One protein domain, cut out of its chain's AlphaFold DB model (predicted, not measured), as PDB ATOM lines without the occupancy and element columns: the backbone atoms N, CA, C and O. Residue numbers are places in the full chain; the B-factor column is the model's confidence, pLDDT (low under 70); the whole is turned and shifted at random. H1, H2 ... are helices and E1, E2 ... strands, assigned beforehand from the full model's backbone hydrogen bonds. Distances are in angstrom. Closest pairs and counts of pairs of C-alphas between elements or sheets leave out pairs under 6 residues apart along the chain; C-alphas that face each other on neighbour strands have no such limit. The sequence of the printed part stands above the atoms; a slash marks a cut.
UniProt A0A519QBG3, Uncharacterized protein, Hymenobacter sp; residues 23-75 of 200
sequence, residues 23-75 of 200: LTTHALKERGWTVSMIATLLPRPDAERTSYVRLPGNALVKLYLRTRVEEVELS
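This is residues 23 to 75 of the 200 residues of an uncharacterized protein of Hymenobacter sp (UniProt A0A519QBG3). A slender two-strand hairpin of E1 and E2 forms the long axis, with its link, residues 51 to 59, at one end and H3 following E2 at the other. H1 packs on E2, with H2 near H1, and the short stretch 23 to 24 pairs with E2. The printed part has 53 residues, with three named helices and two named strands in the order H1, H2, E1, E2, H3; the sheet has the order E1, E2 and is antiparallel. The class is mixed, helices and strands. The whole is only just compact, close to loose, with a radius of gyration of the C-alphas of 11.7 A and spans of 38 by 18 by 16 A.

The printed part begins at Leu 23. H1 is residues 25 to 30, 8.8 A from first to last C-alpha, and begins with C-alpha 25 at (30.042, 94.262, 61.150). H2 is residues 35 to 41 and is 10.1 A long. E1 is residues 47 to 50, 10.5 A long. E2, residues 60 to 65, is the longest strand at 16.1 A, with C-alpha 60 at (38.558, 89.702, 66.727). H3, residues 66 to 73, is 10.3 A long and ends with C-alpha 73 at (23.083, 94.267, 48.262).

E1 and E2 form a hairpin, antiparallel at 147 degrees between their directions. N 49 and O 61 are 2.9 A apart and N 61 and O 49 are 2.7 A apart, both within hydrogen-bond range. The C-alphas of 50 and 60 face each other at 4.7 A. Residues 23 to 24 pair with residues 63 to 64 of E2, antiparallel. H1 and E2 have 4 pairs of C-alphas within 8 A, the closest those of Thr 25 and Lys 62 at 6.4 A. H1 and H2 are near each other, with 8 pairs of C-alphas within 10 A. H2 and H3 are close but not clearly touching: their closest C-alphas, those of Leu 41 and Val 72, are 7.3 A apart. Their lines are about perpendicular, at 89 degrees. H1 and H3 are only just apart, with closest C-alphas 8.5 A from each other. In H1, H2 and H3 every O i to N i+4 pair is within hydrogen-bond range.

The outline is a rod, and the two C-alphas farthest apart, those of Pro 56 and Ser 75, are separated by 38.3 A. The printed part has no cut. The links H1 to H2, H2 to E1 and E2 to H3 are tight, the link E1 to E2 is short with 9 residues, and no link is long. The mean pLDDT of the printed part is 83.7; residues 52 to 59 are under 70.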
ATOM      1  N   LEU A  23      34.599  96.233  55.078       88.69
ATOM      2  CA  LEU A  23      33.557  96.718  55.967       88.69
ATOM      3  C   LEU A  23      33.547  95.890  57.253       88.69
ATOM      4  O   LEU A  23      33.675  94.666  57.236       88.69
ATOM      5  N   THR A  24      33.385  96.565  58.386       90.06
ATOM      6  CA  THR A  24      33.174  95.902  59.676       90.06
ATOM      7  C   THR A  24      31.711  95.497  59.829       90.06
ATOM      8  O   THR A  24      30.818  96.065  59.199       90.06
ATOM      9  N   THR A  25      31.428  94.574  60.750       88.06
ATOM     10  CA  THR A  25      30.042  94.262  61.150       88.06
ATOM     11  C   THR A  25      29.261  95.490  61.627       88.06
ATOM     12  O   THR A  25      28.042  95.518  61.488       88.06
ATOM     13  N   HIS A  26      29.940  96.500  62.179       87.56
ATOM     14  CA  HIS A  26      29.324  97.776  62.540       87.56
ATOM     15  C   HIS A  26      28.869  98.548  61.299       87.56
ATOM     16  O   HIS A  26      27.698  98.901  61.208       87.56
ATOM     17  N   ALA A  27      29.757  98.723  60.315       88.75
ATOM     18  CA  ALA A  27      29.442  99.422  59.070       88.75
ATOM     19  C   ALA A  27      28.312  98.732  58.282       88.75
ATOM     20  O   ALA A  27      27.460  99.397  57.702       88.75
ATOM     21  N   LEU A  28      28.252  97.395  58.308       91.00
ATOM     22  CA  LEU A  28      27.131  96.648  57.728       91.00
ATOM     23  C   LEU A  28      25.807  96.969  58.435       91.00
ATOM     24  O   LEU A  28      24.794  97.213  57.783       91.00
ATOM     25  N   LYS A  29      25.800  97.018  59.772       90.25
ATOM     26  CA  LYS A  29      24.592  97.357  60.542       90.25
ATOM     27  C   LYS A  29      24.096  98.774  60.259       90.25
ATOM     28  O   LYS A  29      22.886  98.966  60.174       90.25
ATOM     29  N   GLU A  30      24.997  99.740  60.081       88.50
ATOM     30  CA  GLU A  30      24.637 101.113  59.687       88.50
ATOM     31  C   GLU A  30      23.952 101.161  58.314       88.50
ATOM     32  O   GLU A  30      23.058 101.974  58.099       88.50
ATOM     33  N   ARG A  31      24.291 100.224  57.421       88.81
ATOM     34  CA  ARG A  31      23.648 100.030  56.110       88.81
ATOM     35  C   ARG A  31      22.355  99.205  56.157       88.81
ATOM     36  O   ARG A  31      21.806  98.852  55.122       88.81
ATOM     37  N   GLY A  32      21.856  98.872  57.347       86.75
ATOM     38  CA  GLY A  32      20.606  98.128  57.514       86.75
ATOM     39  C   GLY A  32      20.754  96.606  57.510       86.75
ATOM     40  O   GLY A  32      19.745  95.901  57.564       86.75
ATOM     41  N   TRP A  33      21.979  96.074  57.518       92.12
ATOM     42  CA  TRP A  33      22.185  94.638  57.669       92.12
ATOM     43  C   TRP A  33      21.814  94.165  59.075       92.12
ATOM     44  O   TRP A  33      22.245  94.717  60.092       92.12
ATOM     45  N   THR A  34      21.060  93.071  59.147       90.94
ATOM     46  CA  THR A  34      20.798  92.377  60.412       90.94
ATOM     47  C   THR A  34      21.801  91.254  60.652       90.94
ATOM     48  O   THR A  34      22.423  90.740  59.729       90.94
ATOM     49  N   VAL A  35      21.959  90.830  61.909       90.25
ATOM     50  CA  VAL A  35      22.875  89.726  62.259       90.25
ATOM     51  C   VAL A  35      22.499  88.429  61.533       90.25
ATOM     52  O   VAL A  35      23.388  87.698  61.108       90.25
ATOM     53  N   SER A  36      21.201  88.168  61.343       89.31
ATOM     54  CA  SER A  36      20.722  87.026  60.560       89.31
ATOM     55  C   SER A  36      21.072  87.161  59.081       89.31
ATOM     56  O   SER A  36      21.565  86.202  58.508       89.31
ATOM     57  N   MET A  37      20.911  88.348  58.485       90.69
ATOM     58  CA  MET A  37      21.316  88.589  57.091       90.69
ATOM     59  C   MET A  37      22.810  88.352  56.887       90.69
ATOM     60  O   MET A  37      23.200  87.696  55.929       90.69
ATOM     61  N   ILE A  38      23.644  88.829  57.816       91.12
ATOM     62  CA  ILE A  38      25.091  88.591  57.770       91.12
ATOM     63  C   ILE A  38      25.381  87.087  57.864       91.12
ATOM     64  O   ILE A  38      26.193  86.584  57.104       91.12
ATOM     65  N   ALA A  39      24.709  86.352  58.754       89.62
ATOM     66  CA  ALA A  39      24.925  84.912  58.897       89.62
ATOM     67  C   ALA A  39      24.487  84.109  57.657       89.62
ATOM     68  O   ALA A  39      25.163  83.147  57.299       89.62
ATOM     69  N   THR A  40      23.386  84.501  57.012       88.81
ATOM     70  CA  THR A  40      22.829  83.804  55.846       88.81
ATOM     71  C   THR A  40      23.586  84.139  54.562       88.81
ATOM     72  O   THR A  40      24.002  83.236  53.846       88.81
ATOM     73  N   LEU A  41      23.788  85.430  54.279       88.62
ATOM     74  CA  LEU A  41      24.318  85.901  52.995       88.62
ATOM     75  C   LEU A  41      25.848  86.064  53.009       88.62
ATOM     76  O   LEU A  41      26.508  85.963  51.977       88.62
ATOM     77  N   LEU A  42      26.443  86.286  54.187       90.19
ATOM     78  CA  LEU A  42      27.889  86.452  54.376       90.19
ATOM     79  C   LEU A  42      28.429  85.505  55.472       90.19
ATOM     80  O   LEU A  42      29.020  85.957  56.460       90.19
ATOM     81  N   PRO A  43      28.272  84.174  55.316       87.62
ATOM     82  CA  PRO A  43      28.577  83.210  56.377       87.62
ATOM     83  C   PRO A  43      30.060  83.182  56.771       87.62
ATOM     84  O   PRO A  43      30.396  82.907  57.923       87.62
ATOM     85  N   ARG A  44      30.959  83.484  55.825       87.94
ATOM     86  CA  ARG A  44      32.410  83.533  56.048       87.94
ATOM     87  C   ARG A  44      32.922  84.974  55.964       87.94
ATOM     88  O   ARG A  44      32.679  85.599  54.925       87.94
ATOM     89  N   PRO A  45      33.611  85.481  57.005       87.50
ATOM     90  CA  PRO A  45      34.332  86.744  56.922       87.50
ATOM     91  C   PRO A  45      35.558  86.587  56.018       87.50
ATOM     92  O   PRO A  45      36.141  85.506  55.938       87.50
ATOM     93  N   ASP A  46      35.945  87.664  55.346       87.94
ATOM     94  CA  ASP A  46      37.080  87.658  54.419       87.94
ATOM     95  C   ASP A  46      38.399  87.978  55.138       87.94
ATOM     96  O   ASP A  46      39.474  87.589  54.687       87.94
ATOM     97  N   ALA A  47      38.323  88.690  56.263       84.94
ATOM     98  CA  ALA A  47      39.454  88.943  57.142       84.94
ATOM     99  C   ALA A  47      38.992  89.141  58.592       84.94
ATOM    100  O   ALA A  47      37.812  89.360  58.878       84.94
ATOM    101  N   GLU A  48      39.946  89.108  59.516       84.50
ATOM    102  CA  GLU A  48      39.720  89.403  60.927       84.50
ATOM    103  C   GLU A  48      40.785  90.385  61.418       84.50
ATOM    104  O   GLU A  48      41.945  90.320  61.012       84.50
ATOM    105  N   ARG A  49      40.393  91.338  62.266       81.38
ATOM    106  CA  ARG A  49      41.301  92.347  62.837       81.38
ATOM    107  C   ARG A  49      41.083  92.455  64.333       81.38
ATOM    108  O   ARG A  49      39.944  92.478  64.781       81.38
ATOM    109  N   THR A  50      42.147  92.581  65.114       76.75
ATOM    110  CA  THR A  50      42.043  92.858  66.555       76.75
ATOM    111  C   THR A  50      41.311  94.178  66.796       76.75
ATOM    112  O   THR A  50      41.633  95.189  66.164       76.75
ATOM    113  N   SER A  51      40.313  94.182  67.683       70.94
ATOM    114  CA  SER A  51      39.583  95.403  68.022       70.94
ATOM    115  C   SER A  51      40.516  96.456  68.639       70.94
ATOM    116  O   SER A  51      41.401  96.150  69.434       70.94
ATOM    117  N   TYR A  52      40.312  97.728  68.281       64.25
ATOM    118  CA  TYR A  52      41.034  98.851  68.902       64.25
ATOM    119  C   TYR A  52      40.493  99.215  70.285       64.25
ATOM    120  O   TYR A  52      41.133  99.948  71.037       64.25
ATOM    121  N   VAL A  53      39.304  98.716  70.622       63.47
ATOM    122  CA  VAL A  53      38.687  98.932  71.926       63.47
ATOM    123  C   VAL A  53      39.257  97.893  72.880       63.47
ATOM    124  O   VAL A  53      39.042  96.699  72.681       63.47
ATOM    125  N   ARG A  54      39.962  98.357  73.918       56.19
ATOM    126  CA  ARG A  54      40.480  97.535  75.023       56.19
ATOM    127  C   ARG A  54      39.321  96.976  75.858       56.19
ATOM    128  O   ARG A  54      39.055  97.435  76.963       56.19
ATOM    129  N   LEU A  55      38.591  96.021  75.301       58.75
ATOM    130  CA  LEU A  55      37.708  95.139  76.052       58.75
ATOM    131  C   LEU A  55      38.568  94.024  76.670       58.75
ATOM    132  O   LEU A  55      39.578  93.641  76.074       58.75
ATOM    133  N   PRO A  56      38.225  93.511  77.865       50.38
ATOM    134  CA  PRO A  56      38.933  92.378  78.446       50.38
ATOM    135  C   PRO A  56      38.711  91.151  77.549       50.38
ATOM    136  O   PRO A  56      37.618  90.596  77.491       50.38
ATOM    137  N   GLY A  57      39.754  90.783  76.806       56.88
ATOM    138  CA  GLY A  57      39.719  89.764  75.761       56.88
ATOM    139  C   GLY A  57      39.958  90.386  74.386       56.88
ATOM    140  O   GLY A  57      39.223  91.273  73.959       56.88
ATOM    141  N   ASN A  58      40.994  89.914  73.689       58.59
ATOM    142  CA  ASN A  58      41.344  90.311  72.321       58.59
ATOM    143  C   ASN A  58      40.230  89.902  71.342       58.59
ATOM    144  O   ASN A  58      40.337  88.896  70.645       58.59
ATOM    145  N   ALA A  59      39.129  90.648  71.317       68.12
ATOM    146  CA  ALA A  59      38.001  90.354  70.454       68.12
ATOM    147  C   ALA A  59      38.384  90.638  68.995       68.12
ATOM    148  O   ALA A  59      38.707  91.770  68.621       68.12
ATOM    149  N   LEU A  60      38.351  89.595  68.167       78.62
ATOM    150  CA  LEU A  60      38.558  89.702  66.727       78.62
ATOM    151  C   LEU A  60      37.306  90.301  66.072       78.62
ATOM    152  O   LEU A  60      36.178  89.846  66.274       78.62
ATOM    153  N   VAL A  61      37.507  91.354  65.287       82.56
ATOM    154  CA  VAL A  61      36.485  92.026  64.487       82.56
ATOM    155  C   VAL A  61      36.460  91.392  63.104       82.56
ATOM    156  O   VAL A  61      37.454  91.434  62.380       82.56
ATOM    157  N   LYS A  62      35.300  90.851  62.731       88.94
ATOM    158  CA  LYS A  62      35.037  90.298  61.398       88.94
ATOM    159  C   LYS A  62      34.989  91.407  60.347       88.94
ATOM    160  O   LYS A  62      34.289  92.409  60.535       88.94
ATOM    161  N   LEU A  63      35.708  91.195  59.252       89.50
ATOM    162  CA  LEU A  63      35.814  92.092  58.110       89.50
ATOM    163  C   LEU A  63      35.254  91.420  56.854       89.50
ATOM    164  O   LEU A  63      35.537  90.253  56.585       89.50
ATOM    165  N   TYR A  64      34.490  92.184  56.081       90.00
ATOM    166  CA  TYR A  64      33.826  91.739  54.859       90.00
ATOM    167  C   TYR A  64      34.275  92.594  53.684       90.00
ATOM    168  O   TYR A  64      34.342  93.816  53.808       90.00
ATOM    169  N   LEU A  65      34.604  91.982  52.554       90.69
ATOM    170  CA  LEU A  65      34.990  92.703  51.347       90.69
ATOM    171  C   LEU A  65      33.835  93.571  50.864       90.69
ATOM    172  O   LEU A  65      32.713  93.101  50.688       90.69
ATOM    173  N   ARG A  66      34.133  94.845  50.614       89.69
ATOM    174  CA  ARG A  66      33.129  95.812  50.179       89.69
ATOM    175  C   ARG A  66      32.447  95.393  48.872       89.69
ATOM    176  O   ARG A  66      31.232  95.468  48.798       89.69
ATOM    177  N   THR A  67      33.213  94.898  47.901       89.12
ATOM    178  CA  THR A  67      32.688  94.450  46.601       89.12
ATOM    179  C   THR A  67      31.680  93.315  46.754       89.12
ATOM    180  O   THR A  67      30.585  93.389  46.218       89.12
ATOM    181  N   ARG A  68      32.003  92.313  47.578       89.50
ATOM    182  CA  ARG A  68      31.117  91.182  47.871       89.50
ATOM    183  C   ARG A  68      29.833  91.628  48.572       89.50
ATOM    184  O   ARG A  68      28.765  91.098  48.302       89.50
ATOM    185  N   VAL A  69      29.936  92.588  49.490       89.94
ATOM    186  CA  VAL A  69      28.766  93.165  50.167       89.94
ATOM    187  C   VAL A  69      27.879  93.894  49.159       89.94
ATOM    188  O   VAL A  69      26.677  93.673  49.168       89.94
ATOM    189  N   GLU A  70      28.460  94.713  48.281       90.00
ATOM    190  CA  GLU A  70      27.728  95.470  47.257       90.00
ATOM    191  C   GLU A  70      27.055  94.543  46.228       90.00
ATOM    192  O   GLU A  70      25.897  94.757  45.880       90.00
ATOM    193  N   GLU A  71      27.718  93.464  45.805       89.38
ATOM    194  CA  GLU A  71      27.120  92.424  44.950       89.38
ATOM    195  C   GLU A  71      25.902  91.767  45.611       89.38
ATOM    196  O   GLU A  71      24.870  91.568  44.971       89.38
ATOM    197  N   VAL A  72      25.995  91.465  46.909       91.38
ATOM    198  CA  VAL A  72      24.871  90.896  47.657       91.38
ATOM    199  C   VAL A  72      23.761  91.925  47.855       91.38
ATOM    200  O   VAL A  72      22.596  91.569  47.720       91.38
ATOM    201  N   GLU A  73      24.080  93.191  48.127       89.44
ATOM    202  CA  GLU A  73      23.083  94.267  48.262       89.44
ATOM    203  C   GLU A  73      22.244  94.448  46.984       89.44
ATOM    204  O   GLU A  73      21.076  94.826  47.072       89.44
ATOM    205  N   LEU A  74      22.808  94.131  45.813       89.56
ATOM    206  CA  LEU A  74      22.114  94.153  44.522       89.56
ATOM    207  C   LEU A  74      21.283  92.891  44.238       89.56
ATOM    208  O   LEU A  74      20.481  92.886  43.304       89.56
ATOM    209  N   SER A  75      21.460  91.821  45.015       90.31
ATOM    210  CA  SER A  75      20.741  90.561  44.817       90.31
ATOM    211  C   SER A  75      19.294  90.622  45.319       90.31
ATOM    212  O   SER A  75      18.974  91.269  46.320       90.31
TER     213      SER A  75